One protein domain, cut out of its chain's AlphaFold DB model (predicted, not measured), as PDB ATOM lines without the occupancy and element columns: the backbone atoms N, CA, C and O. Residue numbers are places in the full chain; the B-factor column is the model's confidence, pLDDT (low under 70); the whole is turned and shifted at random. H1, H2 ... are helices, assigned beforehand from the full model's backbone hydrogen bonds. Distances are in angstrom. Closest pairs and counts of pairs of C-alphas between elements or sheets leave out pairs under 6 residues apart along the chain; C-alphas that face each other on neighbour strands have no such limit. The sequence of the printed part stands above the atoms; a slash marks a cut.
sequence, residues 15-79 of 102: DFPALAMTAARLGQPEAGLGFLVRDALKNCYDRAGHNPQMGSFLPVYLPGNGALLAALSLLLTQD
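Overview. This is residues 15 to 79 of the 102 residues of an uncharacterized protein of Flavobacterium sp. (strain K172) (UniProt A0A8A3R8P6). What does the model look like? Three helices lie side by side with their lines nearly aligned: the longest, H3, runs beside H1, and H2 folds back along H1 in a tight hairpin, so that the three centres make a triangle. At one end of this small bundle, where H1 and H3 begin and H2 ends, the unnamed residues 37 to 61 make a long looping stretch that reaches beyond the helices. What is it built of, and how large is it? The printed part has 65 residues, with three named helices in the order H1, H2, H3 and no named strand, and its class is all helix. It is compact, with a radius of gyration of the C-alphas of 12.0 A, and has the outline of a rod spanning 38 by 18 by 17 A.

Arrangement. What touches the longest helix? H3, residues 62 to 77, touches H1, residues 15 to 25, at a shallow tilt of 19 degrees, the same way; their closest C-alphas, of Pro 17 and Leu 68, are 5.2 A apart. Where is H2? H2, residues 29 to 36, touches H1 at a shallow tilt of 6 degrees, opposite ways, and the two form a helical hairpin; their closest C-alphas, of Ala 20 and Gly 32, are 3.7 A apart. Do H2 and H3 touch? They only just touch, with 3 pairs of C-alphas within 8 A, and H3 does so with residues 68 to 75 alone; the closest C-alphas, of Pro 29 and Leu 75, are 6.7 A apart. They too form a helical hairpin, at a shallow tilt of 20 degrees, opposite ways. How do the backbones run? In H1, H2 and H3 every O i to N i+4 pair is within hydrogen-bond range.

Along the chain. Where is H3? It runs from C-alpha 62 at (-5.564, 9.113, 39.464) to C-alpha 77 at (-13.564, 24.961, 25.750), 22.4 A. Where are the other two? H1 begins at C-alpha 15, at (-8.507, 5.316, 27.816), and is 15.3 A long to C-alpha 25. H2 is 10.7 A long, from C-alpha 29 to C-alpha 36.

Size, cuts and confidence. How far does it reach? The two C-alphas farthest apart, of Phe 57 and Asp 79, are 38.9 A apart. Which links are there? H1 to H2 is a tight link of 3 residues, and H2 to H3 is a long link of 25 residues; the printed part has no cut. How confident is the model? The mean pLDDT of the printed part is 91.4, and one residue, Asp 79, is under 70.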
ATOM      1  N   ASP A  15      -8.311   5.473  29.262       95.75
ATOM      2  CA  ASP A  15      -8.507   5.316  27.816       95.75
ATOM      3  C   ASP A  15      -9.808   5.974  27.352       95.75
ATOM      4  O   ASP A  15      -9.859   6.524  26.255       95.75
ATOM      5  N   PHE A  16     -10.863   5.963  28.175       96.19
ATOM      6  CA  PHE A  16     -12.153   6.557  27.807       96.19
ATOM      7  C   PHE A  16     -12.051   8.083  27.653       96.19
ATOM      8  O   PHE A  16     -12.433   8.591  26.595       96.19
ATOM      9  N   PRO A  17     -11.462   8.832  28.608       96.50
ATOM     10  CA  PRO A  17     -11.181  10.244  28.389       96.50
ATOM     11  C   PRO A  17     -10.164  10.517  27.273       96.50
ATOM     12  O   PRO A  17     -10.299  11.516  26.569       96.50
ATOM     13  N   ALA A  18      -9.169   9.648  27.063       96.00
ATOM     14  CA  ALA A  18      -8.235   9.802  25.946       96.00
ATOM     15  C   ALA A  18      -8.949   9.691  24.589       96.00
ATOM     16  O   ALA A  18      -8.795  10.570  23.741       96.00
ATOM     17  N   LEU A  19      -9.803   8.677  24.419       95.56
ATOM     18  CA  LEU A  19     -10.680   8.529  23.255       95.56
ATOM     19  C   LEU A  19     -11.600   9.742  23.093       95.56
ATOM     20  O   LEU A  19     -11.776  10.223  21.974       95.56
ATOM     21  N   ALA A  20     -12.137  10.274  24.194       94.38
ATOM     22  CA  ALA A  20     -12.977  11.463  24.160       94.38
ATOM     23  C   ALA A  20     -12.228  12.697  23.641       94.38
ATOM     24  O   ALA A  20     -12.711  13.396  22.750       94.38
ATOM     25  N   MET A  21     -11.012  12.922  24.138       94.00
ATOM     26  CA  MET A  21     -10.150  14.010  23.684       94.00
ATOM     27  C   MET A  21      -9.729  13.865  22.219       94.00
ATOM     28  O   MET A  21      -9.612  14.868  21.510       94.00
ATOM     29  N   THR A  22      -9.491  12.635  21.755       94.56
ATOM     30  CA  THR A  22      -9.214  12.348  20.344       94.56
ATOM     31  C   THR A  22     -10.434  12.645  19.478       94.56
ATOM     32  O   THR A  22     -10.303  13.345  18.478       94.56
ATOM     33  N   ALA A  23     -11.618  12.170  19.868       92.44
ATOM     34  CA  ALA A  23     -12.856  12.415  19.137       92.44
ATOM     35  C   ALA A  23     -13.165  13.917  19.026       92.44
ATOM     36  O   ALA A  23     -13.457  14.393  17.931       92.44
ATOM     37  N   ALA A  24     -12.990  14.673  20.115       90.06
ATOM     38  CA  ALA A  24     -13.127  16.129  20.116       90.06
ATOM     39  C   ALA A  24     -12.210  16.785  19.067       90.06
ATOM     40  O   ALA A  24     -12.681  17.489  18.180       90.06
ATOM     41  N   ARG A  25     -10.906  16.468  19.083       90.19
ATOM     42  CA  ARG A  25      -9.929  17.005  18.109       90.19
ATOM     43  C   ARG A  25     -10.197  16.596  16.659       90.19
ATOM     44  O   ARG A  25      -9.757  17.289  15.748       90.19
ATOM     45  N   LEU A  26     -10.905  15.492  16.435       92.00
ATOM     46  CA  LEU A  26     -11.341  15.050  15.109       92.00
ATOM     47  C   LEU A  26     -12.662  15.697  14.657       92.00
ATOM     48  O   LEU A  26     -13.214  15.281  13.639       92.00
ATOM     49  N   GLY A  27     -13.187  16.678  15.398       88.44
ATOM     50  CA  GLY A  27     -14.467  17.320  15.097       88.44
ATOM     51  C   GLY A  27     -15.675  16.420  15.371       88.44
ATOM     52  O   GLY A  27     -16.727  16.611  14.773       88.44
ATOM     53  N   GLN A  28     -15.529  15.421  16.248       89.69
ATOM     54  CA  GLN A  28     -16.583  14.477  16.642       89.69
ATOM     55  C   GLN A  28     -16.861  14.552  18.155       89.69
ATOM     56  O   GLN A  28     -16.728  13.547  18.862       89.69
ATOM     57  N   PRO A  29     -17.227  15.725  18.701       87.94
ATOM     58  CA  PRO A  29     -17.369  15.893  20.144       87.94
ATOM     59  C   PRO A  29     -18.503  15.035  20.737       87.94
ATOM     60  O   PRO A  29     -18.342  14.527  21.842       87.94
ATOM     61  N   GLU A  30     -19.587  14.763  19.998       87.56
ATOM     62  CA  GLU A  30     -20.668  13.844  20.418       87.56
ATOM     63  C   GLU A  30     -20.166  12.426  20.695       87.56
ATOM     64  O   GLU A  30     -20.501  11.825  21.717       87.56
ATOM     65  N   ALA A  31     -19.301  11.903  19.822       90.06
ATOM     66  CA  ALA A  31     -18.636  10.628  20.066       90.06
ATOM     67  C   ALA A  31     -17.738  10.718  21.307       90.06
ATOM     68  O   ALA A  31     -17.657   9.765  22.081       90.06
ATOM     69  N   GLY A  32     -17.113  11.879  21.527       92.25
ATOM     70  CA  GLY A  32     -16.322  12.153  22.718       92.25
ATOM     71  C   GLY A  32     -17.125  12.055  24.012       92.25
ATOM     72  O   GLY A  32     -16.739  11.307  24.911       92.25
ATOM     73  N   LEU A  33     -18.277  12.724  24.082       90.75
ATOM     74  CA  LEU A  33     -19.206  12.579  25.204       90.75
ATOM     75  C   LEU A  33     -19.665  11.124  25.354       90.75
ATOM     76  O   LEU A  33     -19.658  10.588  26.462       90.75
ATOM     77  N   GLY A  34     -19.974  10.459  24.238       92.00
ATOM     78  CA  GLY A  34     -20.342   9.046  24.205       92.00
ATOM     79  C   GLY A  34     -19.291   8.118  24.821       92.00
ATOM     80  O   GLY A  34     -19.659   7.136  25.464       92.00
ATOM     81  N   PHE A  35     -17.996   8.421  24.683       94.75
ATOM     82  CA  PHE A  35     -16.933   7.680  25.369       94.75
ATOM     83  C   PHE A  35     -16.908   7.947  26.874       94.75
ATOM     84  O   PHE A  35     -16.737   6.995  27.635       94.75
ATOM     85  N   LEU A  36     -17.117   9.194  27.312       94.19
ATOM     86  CA  LEU A  36     -17.123   9.546  28.738       94.19
ATOM     87  C   LEU A  36     -18.267   8.878  29.503       94.19
ATOM     88  O   LEU A  36     -18.055   8.412  30.619       94.19
ATOM     89  N   VAL A  37     -19.457   8.784  28.904       92.81
ATOM     90  CA  VAL A  37     -20.641   8.169  29.538       92.81
ATOM     91  C   VAL A  37     -20.815   6.689  29.192       92.81
ATOM     92  O   VAL A  37     -21.850   6.094  29.491       92.81
ATOM     93  N   ARG A  38     -19.822   6.078  28.537       92.56
ATOM     94  CA  ARG A  38     -19.906   4.684  28.110       92.56
ATOM     95  C   ARG A  38     -19.971   3.755  29.314       92.56
ATOM     96  O   ARG A  38     -19.073   3.777  30.156       92.56
ATOM     97  N   ASP A  39     -20.974   2.882  29.326       91.62
ATOM     98  CA  ASP A  39     -21.062   1.802  30.304       91.62
ATOM     99  C   ASP A  39     -19.931   0.791  30.069       91.62
ATOM    100  O   ASP A  39     -19.871   0.098  29.047       91.62
ATOM    101  N   ALA A  40     -18.972   0.786  30.989       90.62
ATOM    102  CA  ALA A  40     -17.843  -0.121  30.998       90.62
ATOM    103  C   ALA A  40     -17.276  -0.210  32.412       90.62
ATOM    104  O   ALA A  40     -17.079   0.806  33.073       90.62
ATOM    105  N   LEU A  41     -16.901  -1.422  32.826       89.88
ATOM    106  CA  LEU A  41     -16.380  -1.714  34.165       89.88
ATOM    107  C   LEU A  41     -15.237  -0.774  34.598       89.88
ATOM    108  O   LEU A  41     -15.132  -0.407  35.764       89.88
ATOM    109  N   LYS A  42     -14.374  -0.389  33.651       91.69
ATOM    110  CA  LYS A  42     -13.191   0.455  33.887       91.69
ATOM    111  C   LYS A  42     -13.478   1.959  33.773       91.69
ATOM    112  O   LYS A  42     -12.626   2.756  34.148       91.69
ATOM    113  N   ASN A  43     -14.666   2.337  33.299       94.19
ATOM    114  CA  ASN A  43     -15.147   3.718  33.202       94.19
ATOM    115  C   ASN A  43     -16.131   4.078  34.338       94.19
ATOM    116  O   ASN A  43     -16.856   5.066  34.261       94.19
ATOM    117  N   CYS A  44     -16.197   3.262  35.392       92.75
ATOM    118  CA  CYS A  44     -17.029   3.537  36.556       92.75
ATOM    119  C   CYS A  44     -16.302   4.425  37.572       92.75
ATOM    120  O   CYS A  44     -15.071   4.438  37.657       92.75
ATOM    121  N   TYR A  45     -17.095   5.122  38.381       94.12
ATOM    122  CA  TYR A  45     -16.631   5.955  39.482       94.12
ATOM    123  C   TYR A  45     -17.383   5.560  40.752       94.12
ATOM    124  O   TYR A  45     -18.565   5.212  40.697       94.12
ATOM    125  N   ASP A  46     -16.694   5.566  41.890       92.62
ATOM    126  CA  ASP A  46     -17.316   5.281  43.179       92.62
ATOM    127  C   ASP A  46     -18.185   6.456  43.669       92.62
ATOM    128  O   ASP A  46     -18.309   7.499  43.026       92.62
ATOM    129  N   ARG A  47     -18.798   6.305  44.849       92.75
ATOM    130  CA  ARG A  47     -19.644   7.359  45.441       92.75
ATOM    131  C   ARG A  47     -18.876   8.634  45.801       92.75
ATOM    132  O   ARG A  47     -19.508   9.670  45.970       92.75
ATOM    133  N   ALA A  48     -17.560   8.545  45.971       93.12
ATOM    134  CA  ALA A  48     -16.686   9.687  46.204       93.12
ATOM    135  C   ALA A  48     -16.176  10.302  44.887       93.12
ATOM    136  O   ALA A  48     -15.510  11.334  44.916       93.12
ATOM    137  N   GLY A  49     -16.501   9.702  43.738       93.62
ATOM    138  CA  GLY A  49     -16.066  10.148  42.422       93.62
ATOM    139  C   GLY A  49     -14.678   9.648  42.027       93.62
ATOM    140  O   GLY A  49     -14.101  10.176  41.082       93.62
ATOM    141  N   HIS A  50     -14.111   8.646  42.700       95.44
ATOM    142  CA  HIS A  50     -12.835   8.055  42.294       95.44
ATOM    143  C   HIS A  50     -13.034   6.994  41.220       95.44
ATOM    144  O   HIS A  50     -13.936   6.166  41.322       95.44
ATOM    145  N   ASN A  51     -12.162   6.985  40.213       95.69
ATOM    146  CA  ASN A  51     -12.060   5.882  39.267       95.69
ATOM    147  C   ASN A  51     -11.169   4.790  39.883       95.69
ATOM    148  O   ASN A  51      -9.980   5.044  40.081       95.69
ATOM    149  N   PRO A  52     -11.686   3.595  40.217       93.44
ATOM    150  CA  PRO A  52     -10.858   2.510  40.723       93.44
ATOM    151  C   PRO A  52     -10.188   1.758  39.571       93.44
ATOM    152  O   PRO A  52     -10.775   1.593  38.499       93.44
ATOM    153  N   GLN A  53      -8.994   1.203  39.806       90.94
ATOM    154  CA  GLN A  53      -8.468   0.196  38.887       90.94
ATOM    155  C   GLN A  53      -9.025  -1.177  39.264       90.94
ATOM    156  O   GLN A  53      -8.626  -1.790  40.258       90.94
ATOM    157  N   MET A  54      -9.940  -1.673  38.440       85.38
ATOM    158  CA  MET A  54     -10.639  -2.930  38.689       85.38
ATOM    159  C   MET A  54      -9.681  -4.124  38.617       85.38
ATOM    160  O   MET A  54      -8.896  -4.254  37.680       85.38
ATOM    161  N   GLY A  55      -9.743  -4.998  39.626       82.31
ATOM    162  CA  GLY A  55      -8.827  -6.138  39.763       82.31
ATOM    163  C   GLY A  55      -7.435  -5.777  40.299       82.31
ATOM    164  O   GLY A  55      -6.529  -6.601  40.224       82.31
ATOM    165  N   SER A  56      -7.253  -4.568  40.839       84.19
ATOM    166  CA  SER A  56      -5.998  -4.098  41.433       84.19
ATOM    167  C   SER A  56      -6.184  -3.640  42.884       84.19
ATOM    168  O   SER A  56      -7.299  -3.480  43.375       84.19
ATOM    169  N   PHE A  57      -5.068  -3.391  43.568       84.88
ATOM    170  CA  PHE A  57      -4.998  -2.776  44.897       84.88
ATOM    171  C   PHE A  57      -5.085  -1.239  44.856       84.88
ATOM    172  O   PHE A  57      -4.831  -0.587  45.866       84.88
ATOM    173  N   LEU A  58      -5.393  -0.648  43.696       88.56
ATOM    174  CA  LEU A  58      -5.496   0.798  43.496       88.56
ATOM    175  C   LEU A  58      -6.974   1.235  43.555       88.56
ATOM    176  O   LEU A  58      -7.640   1.252  42.516       88.56
ATOM    177  N   PRO A  59      -7.498   1.602  44.744       86.06
ATOM    178  CA  PRO A  59      -8.877   2.076  44.886       86.06
ATOM    179  C   PRO A  59      -9.096   3.432  44.207       86.06
ATOM    180  O   PRO A  59     -10.218   3.765  43.849       86.06
ATOM    181  N   VAL A  60      -8.017   4.196  44.014       93.56
ATOM    182  CA  VAL A  60      -8.012   5.463  43.288       93.56
ATOM    183  C   VAL A  60      -6.944   5.391  42.207       93.56
ATOM    184  O   VAL A  60      -5.744   5.360  42.486       93.56
ATOM    185  N   TYR A  61      -7.387   5.369  40.960       94.31
ATOM    186  CA  TYR A  61      -6.550   5.430  39.779       94.31
ATOM    187  C   TYR A  61      -6.562   6.861  39.239       94.31
ATOM    188  O   TYR A  61      -7.339   7.224  38.357       94.31
ATOM    189  N   LEU A  62      -5.666   7.687  39.790       95.19
ATOM    190  CA  LEU A  62      -5.564   9.113  39.464       95.19
ATOM    191  C   LEU A  62      -5.467   9.427  37.961       95.19
ATOM    192  O   LEU A  62      -6.037  10.442  37.565       95.19
ATOM    193  N   PRO A  63      -4.828   8.601  37.104       95.69
ATOM    194  CA  PRO A  63      -4.868   8.844  35.667       95.69
ATOM    195  C   PRO A  63      -6.289   8.848  35.089       95.69
ATOM    196  O   PRO A  63      -6.574   9.685  34.242       95.69
ATOM    197  N   GLY A  64      -7.198   7.988  35.564       95.62
ATOM    198  CA  GLY A  64      -8.598   7.991  35.126       95.62
ATOM    199  C   GLY A  64      -9.319   9.285  35.509       95.62
ATOM    200  O   GLY A  64      -9.873   9.971  34.653       95.62
ATOM    201  N   ASN A  65      -9.229   9.678  36.783       95.94
ATOM    202  CA  ASN A  65      -9.824  10.923  37.279       95.94
ATOM    203  C   ASN A  65      -9.252  12.178  36.602       95.94
ATOM    204  O   ASN A  65     -10.002  13.050  36.171       95.94
ATOM    205  N   GLY A  66      -7.924  12.274  36.507       94.88
ATOM    206  CA  GLY A  66      -7.253  13.418  35.894       94.88
ATOM    207  C   GLY A  66      -7.566  13.533  34.404       94.88
ATOM    208  O   GLY A  66      -7.839  14.628  33.916       94.88
ATOM    209  N   ALA A  67      -7.595  12.404  33.689       95.75
ATOM    210  CA  ALA A  67      -7.935  12.396  32.275       95.75
ATOM    211  C   ALA A  67      -9.403  12.787  32.038       95.75
ATOM    212  O   ALA A  67      -9.668  13.516  31.084       95.75
ATOM    213  N   LEU A  68     -10.340  12.388  32.912       95.06
ATOM    214  CA  LEU A  68     -11.738  12.837  32.839       95.06
ATOM    215  C   LEU A  68     -11.840  14.366  32.901       95.06
ATOM    216  O   LEU A  68     -12.498  14.969  32.055       95.06
ATOM    217  N   LEU A  69     -11.165  14.994  33.869       92.81
ATOM    218  CA  LEU A  69     -11.176  16.454  34.012       92.81
ATOM    219  C   LEU A  69     -10.555  17.147  32.794       92.81
ATOM    220  O   LEU A  69     -11.113  18.122  32.292       92.81
ATOM    221  N   ALA A  70      -9.441  16.623  32.277       93.50
ATOM    222  CA  ALA A  70      -8.808  17.152  31.071       93.50
ATOM    223  C   ALA A  70      -9.723  17.042  29.837       93.50
ATOM    224  O   ALA A  70      -9.822  17.987  29.054       93.50
ATOM    225  N   ALA A  71     -10.428  15.915  29.685       93.62
ATOM    226  CA  ALA A  71     -11.361  15.695  28.587       93.62
ATOM    227  C   ALA A  71     -12.579  16.621  28.660       93.62
ATOM    228  O   ALA A  71     -12.954  17.198  27.642       93.62
ATOM    229  N   LEU A  72     -13.160  16.808  29.850       91.19
ATOM    230  CA  LEU A  72     -14.252  17.761  30.058       91.19
ATOM    231  C   LEU A  72     -13.806  19.192  29.768       91.19
ATOM    232  O   LEU A  72     -14.523  19.905  29.074       91.19
ATOM    233  N   SER A  73     -12.615  19.585  30.234       90.56
ATOM    234  CA  SER A  73     -12.054  20.905  29.932       90.56
ATOM    235  C   SER A  73     -11.988  21.123  28.424       90.56
ATOM    236  O   SER A  73     -12.551  22.082  27.917       90.56
ATOM    237  N   LEU A  74     -11.402  20.174  27.688       90.25
ATOM    238  CA  LEU A  74     -11.303  20.255  26.236       90.25
ATOM    239  C   LEU A  74     -12.673  20.328  25.544       90.25
ATOM    240  O   LEU A  74     -12.863  21.180  24.683       90.25
ATOM    241  N   LEU A  75     -13.609  19.443  25.898       88.31
ATOM    242  CA  LEU A  75     -14.939  19.392  25.279       88.31
ATOM    243  C   LEU A  75     -15.734  20.682  25.515       88.31
ATOM    244  O   LEU A  75     -16.459  21.110  24.625       88.31
ATOM    245  N   LEU A  76     -15.583  21.295  26.691       87.31
ATOM    246  CA  LEU A  76     -16.272  22.531  27.063       87.31
ATOM    247  C   LEU A  76     -15.603  23.789  26.500       87.31
ATOM    248  O   LEU A  76     -16.283  24.787  26.306       87.31
ATOM    249  N   THR A  77     -14.292  23.772  26.238       84.25
ATOM    250  CA  THR A  77     -13.564  24.961  25.750       84.25
ATOM    251  C   THR A  77     -13.291  24.967  24.245       84.25
ATOM    252  O   THR A  77     -12.775  25.959  23.743       84.25
ATOM    253  N   GLN A  78     -13.543  23.870  23.518       78.00
ATOM    254  CA  GLN A  78     -13.243  23.791  22.077       78.00
ATOM    255  C   GLN A  78     -14.188  24.607  21.188       78.00
ATOM    256  O   GLN A  78     -13.824  24.928  20.060       78.00
ATOM    257  N   ASP A  79     -15.381  24.930  21.672       69.12
ATOM    258  CA  ASP A  79     -16.379  25.703  20.944       69.12
ATOM    259  C   ASP A  79     -16.752  26.920  21.800       69.12
ATOM    260  O   ASP A  79     -17.104  26.749  22.965       69.12
TER     261      ASP A  79